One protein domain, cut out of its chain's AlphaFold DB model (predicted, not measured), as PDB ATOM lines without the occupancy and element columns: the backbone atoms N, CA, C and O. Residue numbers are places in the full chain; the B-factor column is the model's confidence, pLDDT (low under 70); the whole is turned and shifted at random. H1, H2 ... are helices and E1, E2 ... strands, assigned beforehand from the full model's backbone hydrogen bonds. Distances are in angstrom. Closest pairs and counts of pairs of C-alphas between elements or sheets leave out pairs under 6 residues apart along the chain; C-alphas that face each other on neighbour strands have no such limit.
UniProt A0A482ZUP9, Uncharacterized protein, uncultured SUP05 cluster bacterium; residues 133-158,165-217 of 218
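What this domain is: This is residues 133 to 158 and 165 to 217 of the 218 residues of an uncharacterized protein of uncultured SUP05 cluster bacterium (UniProt A0A482ZUP9). A long two-stranded hairpin, E1 and E2, makes the longest axis; four short helices and the loop of residues 174 to 191 spread loosely about its open end. The 79 printed residues include H1, H2, H3, H4, E1 and E2 in chain order, with an antiparallel sheet, E1 - E2. The class is mixed, helices and strands, with under half of the residues in named elements. The whole is only just loose, close to extended: radius of gyration of the C-alphas 17.1 A, spans 50 by 31 by 30 A.

Where its parts are: E1, residues 192 to 199, runs 22.4 A from C-alpha 192 at (128.121, 183.261, 147.066). E2, residues 209 to 216, runs 22.7 A. H1, residues 133 to 140, runs 10.4 A from C-alpha 133 at (121.128, 186.829, 157.844). H2 is residues 145 to 148, H3 151 to 154, H4 169 to 173.

How they stand to each other: Hairpin E1 and E2 is antiparallel at 159 degrees, with N 193 and O 215 within hydrogen-bond range, 2.9 A. H1, H2 and H3 are apart from both strands. H1 and H2 are close but not clearly touching; their closest C-alphas, of Leu 140 and Val 146, are 6.8 A apart. Every O i to N i+4 pair is within hydrogen-bond range in H1 and H4; H2 and H3 are too short for one.

The domain as a whole: Residues 159 to 164 are not printed; C-alphas 158 and 165 are 14.8 A apart. The link H4 to E1 is long, 18 residues. No printed residue is under 70 in pLDDT.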
ATOM      1  N   THR A 133     120.410 187.439 156.716       90.88
ATOM      2  CA  THR A 133     121.128 186.829 157.844       90.88
ATOM      3  C   THR A 133     120.391 185.640 158.453       90.88
ATOM      4  O   THR A 133     121.019 184.618 158.709       90.88
ATOM      5  N   THR A 134     119.072 185.724 158.662       90.88
ATOM      6  CA  THR A 134     118.283 184.584 159.159       90.88
ATOM      7  C   THR A 134     118.245 183.467 158.122       90.88
ATOM      8  O   THR A 134     118.438 182.308 158.466       90.88
ATOM      9  N   SER A 135     118.076 183.808 156.844       90.00
ATOM     10  CA  SER A 135     118.058 182.818 155.759       90.00
ATOM     11  C   SER A 135     119.394 182.078 155.624       90.00
ATOM     12  O   SER A 135     119.400 180.860 155.469       90.00
ATOM     13  N   LEU A 136     120.519 182.791 155.744       89.19
ATOM     14  CA  LEU A 136     121.859 182.201 155.754       89.19
ATOM     15  C   LEU A 136     122.088 181.334 156.992       89.19
ATOM     16  O   LEU A 136     122.597 180.228 156.856       89.19
ATOM     17  N   LYS A 137     121.669 181.780 158.183       90.62
ATOM     18  CA  LYS A 137     121.734 180.952 159.399       90.62
ATOM     19  C   LYS A 137     120.965 179.648 159.225       90.62
ATOM     20  O   LYS A 137     121.488 178.589 159.545       90.62
ATOM     21  N   ASP A 138     119.755 179.707 158.682       90.12
ATOM     22  CA  ASP A 138     118.946 178.510 158.459       90.12
ATOM     23  C   ASP A 138     119.557 177.579 157.410       90.12
ATOM     24  O   ASP A 138     119.429 176.364 157.535       90.12
ATOM     25  N   LEU A 139     120.222 178.129 156.388       90.00
ATOM     26  CA  LEU A 139     120.963 177.349 155.400       90.00
ATOM     27  C   LEU A 139     122.175 176.658 156.038       90.00
ATOM     28  O   LEU A 139     122.313 175.448 155.893       90.00
ATOM     29  N   LEU A 140     123.005 177.407 156.769       89.50
ATOM     30  CA  LEU A 140     124.239 176.924 157.399       89.50
ATOM     31  C   LEU A 140     123.990 175.982 158.589       89.50
ATOM     32  O   LEU A 140     124.841 175.160 158.908       89.50
ATOM     33  N   ASN A 141     122.814 176.051 159.216       90.81
ATOM     34  CA  ASN A 141     122.402 175.117 160.267       90.81
ATOM     35  C   ASN A 141     121.829 173.799 159.722       90.81
ATOM     36  O   ASN A 141     121.457 172.926 160.510       90.81
ATOM     37  N   ARG A 142     121.709 173.629 158.397       91.44
ATOM     38  CA  ARG A 142     121.260 172.349 157.840       91.44
ATOM     39  C   ARG A 142     122.294 171.260 158.140       91.44
ATOM     40  O   ARG A 142     123.491 171.507 157.989       91.44
ATOM     41  N   PRO A 143     121.855 170.044 158.513       94.25
ATOM     42  CA  PRO A 143     122.771 168.936 158.739       94.25
ATOM     43  C   PRO A 143     123.710 168.739 157.549       94.25
ATOM     44  O   PRO A 143     123.266 168.743 156.401       94.25
ATOM     45  N   ASN A 144     124.997 168.557 157.840       93.25
ATOM     46  CA  ASN A 144     126.068 168.287 156.880       93.25
ATOM     47  C   ASN A 144     126.369 169.400 155.865       93.25
ATOM     48  O   ASN A 144     127.254 169.203 155.040       93.25
ATOM     49  N   ILE A 145     125.709 170.565 155.907       92.12
ATOM     50  CA  ILE A 145     125.915 171.600 154.878       92.12
ATOM     51  C   ILE A 145     127.367 172.074 154.824       92.12
ATOM     52  O   ILE A 145     127.941 172.175 153.750       92.12
ATOM     53  N   VAL A 146     127.987 172.264 155.988       89.31
ATOM     54  CA  VAL A 146     129.384 172.679 156.087       89.31
ATOM     55  C   VAL A 146     130.316 171.594 155.554       89.31
ATOM     56  O   VAL A 146     131.236 171.902 154.818       89.31
ATOM     57  N   GLN A 147     130.046 170.319 155.854       90.62
ATOM     58  CA  GLN A 147     130.824 169.214 155.286       90.62
ATOM     59  C   GLN A 147     130.690 169.152 153.765       90.62
ATOM     60  O   GLN A 147     131.701 168.991 153.095       90.62
ATOM     61  N   LEU A 148     129.475 169.301 153.227       91.00
ATOM     62  CA  LEU A 148     129.225 169.324 151.783       91.00
ATOM     63  C   LEU A 148     130.016 170.451 151.105       91.00
ATOM     64  O   LEU A 148     130.702 170.185 150.126       91.00
ATOM     65  N   CYS A 149     130.022 171.647 151.699       90.88
ATOM     66  CA  CYS A 149     130.754 172.810 151.185       90.88
ATOM     67  C   CYS A 149     132.285 172.653 151.187       90.88
ATOM     68  O   CYS A 149     133.004 173.467 150.615       90.88
ATOM     69  N   GLU A 150     132.812 171.645 151.877       91.56
ATOM     70  CA  GLU A 150     134.247 171.366 151.954       91.56
ATOM     71  C   GLU A 150     134.653 170.201 151.032       91.56
ATOM     72  O   GLU A 150     135.842 169.999 150.777       91.56
ATOM     73  N   GLN A 151     133.689 169.444 150.485       90.81
ATOM     74  CA  GLN A 151     133.959 168.250 149.669       90.81
ATOM     75  C   GLN A 151     134.711 168.561 148.378       90.81
ATOM     76  O   GLN A 151     135.499 167.736 147.911       90.81
ATOM     77  N   TRP A 152     134.511 169.748 147.803       91.06
ATOM     78  CA  TRP A 152     135.178 170.132 146.563       91.06
ATOM     79  C   TRP A 152     136.709 170.139 146.682       91.06
ATOM     80  O   TRP A 152     137.388 169.920 145.679       91.06
ATOM     81  N   ARG A 153     137.254 170.328 147.894       88.88
ATOM     82  CA  ARG A 153     138.703 170.404 148.151       88.88
ATOM     83  C   ARG A 153     139.433 169.082 147.961       88.88
ATOM     84  O   ARG A 153     140.611 169.079 147.627       88.88
ATOM     85  N   THR A 154     138.761 167.966 148.223       89.31
ATOM     86  CA  THR A 154     139.352 166.618 148.155       89.31
ATOM     87  C   THR A 154     138.889 165.839 146.925       89.31
ATOM     88  O   THR A 154     139.231 164.665 146.759       89.31
ATOM     89  N   ARG A 155     138.126 166.496 146.044       88.88
ATOM     90  CA  ARG A 155     137.630 165.933 144.792       88.88
ATOM     91  C   ARG A 155     138.785 165.524 143.881       88.88
ATOM     92  O   ARG A 155     139.758 166.249 143.710       88.88
ATOM     93  N   GLN A 156     138.625 164.370 143.246       86.88
ATOM     94  CA  GLN A 156     139.506 163.895 142.185       86.88
ATOM     95  C   GLN A 156     138.862 164.216 140.837       86.88
ATOM     96  O   GLN A 156     137.740 163.781 140.572       86.88
ATOM     97  N   VAL A 157     139.557 164.976 139.993       85.56
ATOM     98  CA  VAL A 157     139.098 165.346 138.646       85.56
ATOM     99  C   VAL A 157     140.077 164.768 137.638       85.56
ATOM    100  O   VAL A 157     141.290 164.858 137.823       85.56
ATOM    101  N   ALA A 158     139.559 164.147 136.579       87.50
ATOM    102  CA  ALA A 158     140.403 163.648 135.503       87.50
ATOM    103  C   ALA A 158     141.189 164.807 134.853       87.50
ATOM    104  O   ALA A 158     140.646 165.909 134.715       87.50
ATOM    105  N   VAL A 165     131.945 174.057 138.923       89.06
ATOM    106  CA  VAL A 165     132.295 175.483 139.020       89.06
ATOM    107  C   VAL A 165     133.691 175.714 139.608       89.06
ATOM    108  O   VAL A 165     134.357 176.680 139.235       89.06
ATOM    109  N   TYR A 166     134.167 174.801 140.461       89.69
ATOM    110  CA  TYR A 166     135.495 174.843 141.085       89.69
ATOM    111  C   TYR A 166     136.650 174.676 140.096       89.69
ATOM    112  O   TYR A 166     137.771 175.082 140.387       89.69
ATOM    113  N   ASP A 167     136.390 174.056 138.940       87.94
ATOM    114  CA  ASP A 167     137.398 173.840 137.893       87.94
ATOM    115  C   ASP A 167     137.590 175.089 137.019       87.94
ATOM    116  O   ASP A 167     138.536 175.177 136.235       87.94
ATOM    117  N   GLY A 168     136.680 176.063 137.130       87.75
ATOM    118  CA  GLY A 168     136.770 177.324 136.416       87.75
ATOM    119  C   GLY A 168     137.932 178.177 136.922       87.75
ATOM    120  O   GLY A 168     138.181 178.272 138.122       87.75
ATOM    121  N   SER A 169     138.604 178.885 136.012       87.56
ATOM    122  CA  SER A 169     139.710 179.791 136.359       87.56
ATOM    123  C   SER A 169     139.321 180.828 137.419       87.56
ATOM    124  O   SER A 169     140.119 181.130 138.302       87.56
ATOM    125  N   MET A 170     138.076 181.317 137.378       88.25
ATOM    126  CA  MET A 170     137.524 182.257 138.360       88.25
ATOM    127  C   MET A 170     137.552 181.722 139.792       88.25
ATOM    128  O   MET A 170     137.790 182.500 140.708       88.25
ATOM    129  N   TRP A 171     137.351 180.421 140.009       90.56
ATOM    130  CA  TRP A 171     137.414 179.854 141.355       90.56
ATOM    131  C   TRP A 171     138.810 180.013 141.963       90.56
ATOM    132  O   TRP A 171     138.950 180.440 143.108       90.56
ATOM    133  N   ASN A 172     139.847 179.759 141.158       87.00
ATOM    134  CA  ASN A 172     141.242 179.900 141.574       87.00
ATOM    135  C   ASN A 172     141.600 181.346 141.938       87.00
ATOM    136  O   ASN A 172     142.391 181.559 142.854       87.00
ATOM    137  N   HIS A 173     140.982 182.332 141.279       90.62
ATOM    138  CA  HIS A 173     141.152 183.747 141.624       90.62
ATOM    139  C   HIS A 173     140.606 184.105 143.012       90.62
ATOM    140  O   HIS A 173     141.079 185.065 143.600       90.62
ATOM    141  N   PHE A 174     139.649 183.344 143.552       92.38
ATOM    142  CA  PHE A 174     139.085 183.583 144.885       92.38
ATOM    143  C   PHE A 174     139.754 182.749 145.990       92.38
ATOM    144  O   PHE A 174     139.349 182.829 147.151       92.38
ATOM    145  N   LEU A 175     140.770 181.935 145.674       93.31
ATOM    146  CA  LEU A 175     141.513 181.182 146.693       93.31
ATOM    147  C   LEU A 175     142.262 182.107 147.655       93.31
ATOM    148  O   LEU A 175     142.311 181.812 148.851       93.31
ATOM    149  N   TYR A 176     142.776 183.221 147.139       95.06
ATOM    150  CA  TYR A 176     143.513 184.247 147.867       95.06
ATOM    151  C   TYR A 176     142.932 185.619 147.525       95.06
ATOM    152  O   TYR A 176     142.436 185.808 146.415       95.06
ATOM    153  N   ASP A 177     142.947 186.547 148.475       91.19
ATOM    154  CA  ASP A 177     142.522 187.926 148.237       91.19
ATOM    155  C   ASP A 177     143.614 188.755 147.531       91.19
ATOM    156  O   ASP A 177     144.708 188.264 147.234       91.19
ATOM    157  N   ASP A 178     143.328 190.034 147.274       90.31
ATOM    158  CA  ASP A 178     144.258 190.948 146.596       90.31
ATOM    159  C   ASP A 178     145.563 191.193 147.384       90.31
ATOM    160  O   ASP A 178     146.559 191.629 146.803       90.31
ATOM    161  N   ASN A 179     145.582 190.906 148.691       92.50
ATOM    162  CA  ASN A 179     146.764 191.018 149.550       92.50
ATOM    163  C   ASN A 179     147.565 189.705 149.619       92.50
ATOM    164  O   ASN A 179     148.654 189.682 150.195       92.50
ATOM    165  N   GLY A 180     147.055 188.625 149.020       92.12
ATOM    166  CA  GLY A 180     147.633 187.285 149.088       92.12
ATOM    167  C   GLY A 180     147.212 186.487 150.324       92.12
ATOM    168  O   GLY A 180     147.728 185.385 150.530       92.12
ATOM    169  N   ASP A 181     146.277 186.995 151.129       94.56
ATOM    170  CA  ASP A 181     145.744 186.268 152.276       94.56
ATOM    171  C   ASP A 181     144.767 185.178 151.804       94.56
ATOM    172  O   ASP A 181     143.993 185.380 150.863       94.56
ATOM    173  N   PRO A 182     144.775 183.983 152.422       94.06
ATOM    174  CA  PRO A 182     143.937 182.883 151.972       94.06
ATOM    175  C   PRO A 182     142.454 183.164 152.268       94.06
ATOM    176  O   PRO A 182     142.042 183.258 153.425       94.06
ATOM    177  N   PHE A 183     141.635 183.227 151.215       93.81
ATOM    178  CA  PHE A 183     140.181 183.351 151.309       93.81
ATOM    179  C   PHE A 183     139.516 181.983 151.139       93.81
ATOM    180  O   PHE A 183     139.352 181.271 152.130       93.81
ATOM    181  N   LEU A 184     139.185 181.543 149.917       93.56
ATOM    182  CA  LEU A 184     138.621 180.199 149.725       93.56
ATOM    183  C   LEU A 184     139.632 179.090 150.013       93.56
ATOM    184  O   LEU A 184     139.212 177.955 150.197       93.56
ATOM    185  N   ALA A 185     140.936 179.371 150.093       91.75
ATOM    186  CA  ALA A 185     141.926 178.391 150.545       91.75
ATOM    187  C   ALA A 185     141.720 177.968 152.017       91.75
ATOM    188  O   ALA A 185     142.083 176.849 152.378       91.75
ATOM    189  N   MET A 186     141.087 178.807 152.843       91.94
ATOM    190  CA  MET A 186     140.717 178.464 154.219       91.94
ATOM    191  C   MET A 186     139.373 177.724 154.280       91.94
ATOM    192  O   MET A 186     138.448 178.091 153.548       91.94
ATOM    193  N   PRO A 187     139.226 176.718 155.165       88.44
ATOM    194  CA  PRO A 187     137.936 176.085 155.410       88.44
ATOM    195  C   PRO A 187     136.944 177.081 156.026       88.44
ATOM    196  O   PRO A 187     137.342 178.052 156.670       88.44
ATOM    197  N   TYR A 188     135.650 176.806 155.866       87.38
ATOM    198  CA  TYR A 188     134.522 177.611 156.356       87.38
ATOM    199  C   TYR A 188     134.347 178.984 155.689       87.38
ATOM    200  O   TYR A 188     133.496 179.766 156.121       87.38
ATOM    201  N   ASN A 189     135.093 179.260 154.618       90.69
ATOM    202  CA  ASN A 189     134.862 180.405 153.747       90.69
ATOM    203  C   ASN A 189     134.016 179.988 152.543       90.69
ATOM    204  O   ASN A 189     134.303 178.996 151.873       90.69
ATOM    205  N   PHE A 190     132.968 180.768 152.279       89.44
ATOM    206  CA  PHE A 190     131.938 180.436 151.304       89.44
ATOM    207  C   PHE A 190     131.892 181.450 150.164       89.44
ATOM    208  O   PHE A 190     131.843 182.659 150.404       89.44
ATOM    209  N   LEU A 191     131.823 180.958 148.928       90.81
ATOM    210  CA  LEU A 191     131.575 181.768 147.746       90.81
ATOM    211  C   LEU A 191     130.073 181.806 147.453       90.81
ATOM    212  O   LEU A 191     129.417 180.775 147.289       90.81
ATOM    213  N   LEU A 192     129.524 183.017 147.382       90.56
ATOM    214  CA  LEU A 192     128.121 183.261 147.066       90.56
ATOM    215  C   LEU A 192     128.005 183.980 145.722       90.56
ATOM    216  O   LEU A 192     128.689 184.971 145.483       90.56
ATOM    217  N   MET A 193     127.081 183.527 144.880       91.38
ATOM    218  CA  MET A 193     126.729 184.188 143.625       91.38
ATOM    219  C   MET A 193     125.369 184.862 143.748       91.38
ATOM    220  O   MET A 193     124.364 184.191 143.991       91.38
ATOM    221  N   LEU A 194     125.331 186.184 143.560       92.69
ATOM    222  CA  LEU A 194     124.085 186.935 143.432       92.69
ATOM    223  C   LEU A 194     123.639 186.923 141.974       92.69
ATOM    224  O   LEU A 194     124.263 187.547 141.122       92.69
ATOM    225  N   ASN A 195     122.529 186.251 141.711       92.38
ATOM    226  CA  ASN A 195     121.897 186.240 140.405       92.38
ATOM    227  C   ASN A 195     120.701 187.178 140.393       92.38
ATOM    228  O   ASN A 195     119.976 187.293 141.387       92.38
ATOM    229  N   CYS A 196     120.481 187.800 139.240       93.19
ATOM    230  CA  CYS A 196     119.282 188.559 138.953       93.19
ATOM    231  C   CYS A 196     118.708 188.098 137.618       93.19
ATOM    232  O   CYS A 196     119.414 188.117 136.612       93.19
ATOM    233  N   ASP A 197     117.443 187.698 137.621       92.00
ATOM    234  CA  ASP A 197     116.728 187.266 136.424       92.00
ATOM    235  C   ASP A 197     115.392 188.001 136.316       92.00
ATOM    236  O   ASP A 197     114.785 188.356 137.329       92.00
ATOM    237  N   TRP A 198     114.923 188.229 135.094       91.81
ATOM    238  CA  TRP A 198     113.619 188.817 134.819       91.81
ATOM    239  C   TRP A 198     112.831 187.923 133.884       91.81
ATOM    240  O   TRP A 198     113.254 187.627 132.771       91.81
ATOM    241  N   PHE A 199     111.616 187.578 134.293       88.56
ATOM    242  CA  PHE A 199     110.704 186.813 133.458       88.56
ATOM    243  C   PHE A 199     109.291 187.381 133.507       88.56
ATOM    244  O   PHE A 199     108.903 188.125 134.410       88.56
ATOM    245  N   GLN A 200     108.497 187.023 132.503       90.62
ATOM    246  CA  GLN A 200     107.099 187.403 132.407       90.62
ATOM    247  C   GLN A 200     106.225 186.183 132.745       90.62
ATOM    248  O   GLN A 200     106.063 185.299 131.903       90.62
ATOM    249  N   PRO A 201     105.653 186.096 133.962       84.75
ATOM    250  CA  PRO A 201     104.942 184.893 134.404       84.75
ATOM    251  C   PRO A 201     103.628 184.626 133.657       84.75
ATOM    252  O   PRO A 201     103.143 183.497 133.683       84.75
ATOM    253  N   PHE A 202     103.039 185.632 132.997       85.94
ATOM    254  CA  PHE A 202     101.766 185.488 132.286       85.94
ATOM    255  C   PHE A 202     101.837 186.059 130.870       85.94
ATOM    256  O   PHE A 202     102.402 187.125 130.619       85.94
ATOM    257  N   LYS A 203     101.216 185.353 129.923       82.94
ATOM    258  CA  LYS A 203     101.083 185.828 128.542       82.94
ATOM    259  C   LYS A 203     100.147 187.041 128.489       82.94
ATOM    260  O   LYS A 203      99.165 187.096 129.223       82.94
ATOM    261  N   HIS A 204     100.443 187.984 127.594       85.00
ATOM    262  CA  HIS A 204      99.633 189.189 127.336       85.00
ATOM    263  C   HIS A 204      99.490 190.165 128.515       85.00
ATOM    264  O   HIS A 204      98.565 190.973 128.542       85.00
ATOM    265  N   THR A 205     100.416 190.139 129.473       78.56
ATOM    266  CA  THR A 205     100.448 191.107 130.572       78.56
ATOM    267  C   THR A 205     101.671 192.020 130.485       78.56
ATOM    268  O   THR A 205     102.764 191.514 130.264       78.56
ATOM    269  N   PRO A 206     101.563 193.337 130.728       82.44
ATOM    270  CA  PRO A 206     102.693 194.260 130.578       82.44
ATOM    271  C   PRO A 206     103.698 194.226 131.748       82.44
ATOM    272  O   PRO A 206     104.534 195.118 131.854       82.44
ATOM    273  N   PHE A 207     103.602 193.260 132.667       79.69
ATOM    274  CA  PHE A 207     104.440 193.214 133.865       79.69
ATOM    275  C   PHE A 207     105.533 192.145 133.778       79.69
ATOM    276  O   PHE A 207     105.260 190.982 133.487       79.69
ATOM    277  N   SER A 208     106.763 192.545 134.099       84.69
ATOM    278  CA  SER A 208     107.908 191.661 134.327       84.69
ATOM    279  C   SER A 208     108.128 191.458 135.824       84.69
ATOM    280  O   SER A 208     108.009 192.405 136.606       84.69
ATOM    281  N   VAL A 209     108.503 190.249 136.223       87.12
ATOM    282  CA  VAL A 209     108.944 189.932 137.582       87.12
ATOM    283  C   VAL A 209     110.455 189.765 137.565       87.12
ATOM    284  O   VAL A 209     110.968 188.970 136.788       87.12
ATOM    285  N   GLY A 210     111.146 190.525 138.416       90.38
ATOM    286  CA  GLY A 210     112.568 190.338 138.691       90.38
ATOM    287  C   GLY A 210     112.761 189.465 139.929       90.38
ATOM    288  O   GLY A 210     112.084 189.676 140.938       90.38
ATOM    289  N   VAL A 211     113.674 188.502 139.864       88.19
ATOM    290  CA  VAL A 211     114.062 187.647 140.985       88.19
ATOM    291  C   VAL A 211     115.544 187.831 141.254       88.19
ATOM    292  O   VAL A 211     116.374 187.642 140.371       88.19
ATOM    293  N   LEU A 212     115.857 188.166 142.503       90.75
ATOM    294  CA  LEU A 212     117.209 188.158 143.043       90.75
ATOM    295  C   LEU A 212     117.371 186.922 143.919       90.75
ATOM    296  O   LEU A 212     116.560 186.701 144.822       90.75
ATOM    297  N   TYR A 213     118.411 186.131 143.682       89.75
ATOM    298  CA  TYR A 213     118.722 184.976 144.520       89.75
ATOM    299  C   TYR A 213     120.224 184.826 144.733       89.75
ATOM    300  O   TYR A 213     121.029 185.110 143.850       89.75
ATOM    301  N   LEU A 214     120.587 184.375 145.932       91.50
ATOM    302  CA  LEU A 214     121.955 184.027 146.295       91.50
ATOM    303  C   LEU A 214     122.117 182.511 146.214       91.50
ATOM    304  O   LEU A 214     121.338 181.778 146.826       91.50
ATOM    305  N   ALA A 215     123.123 182.057 145.477       91.00
ATOM    306  CA  ALA A 215     123.525 180.660 145.414       91.00
ATOM    307  C   ALA A 215     124.839 180.468 146.175       91.00
ATOM    308  O   ALA A 215     125.785 181.222 145.962       91.00
ATOM    309  N   LEU A 216     124.881 179.467 147.053       91.25
ATOM    310  CA  LEU A 216     126.118 178.963 147.642       91.25
ATOM    311  C   LEU A 216     126.802 178.087 146.600       91.25
ATOM    312  O   LEU A 216     126.176 177.148 146.115       91.25
ATOM    313  N   LEU A 217     128.018 178.464 146.206       91.19
ATOM    314  CA  LEU A 217     128.726 177.805 145.113       91.19
ATOM    315  C   LEU A 217     129.601 176.636 145.564       91.19
ATOM    316  O   LEU A 217     130.039 175.915 144.684       91.19
TER     317      LEU A 217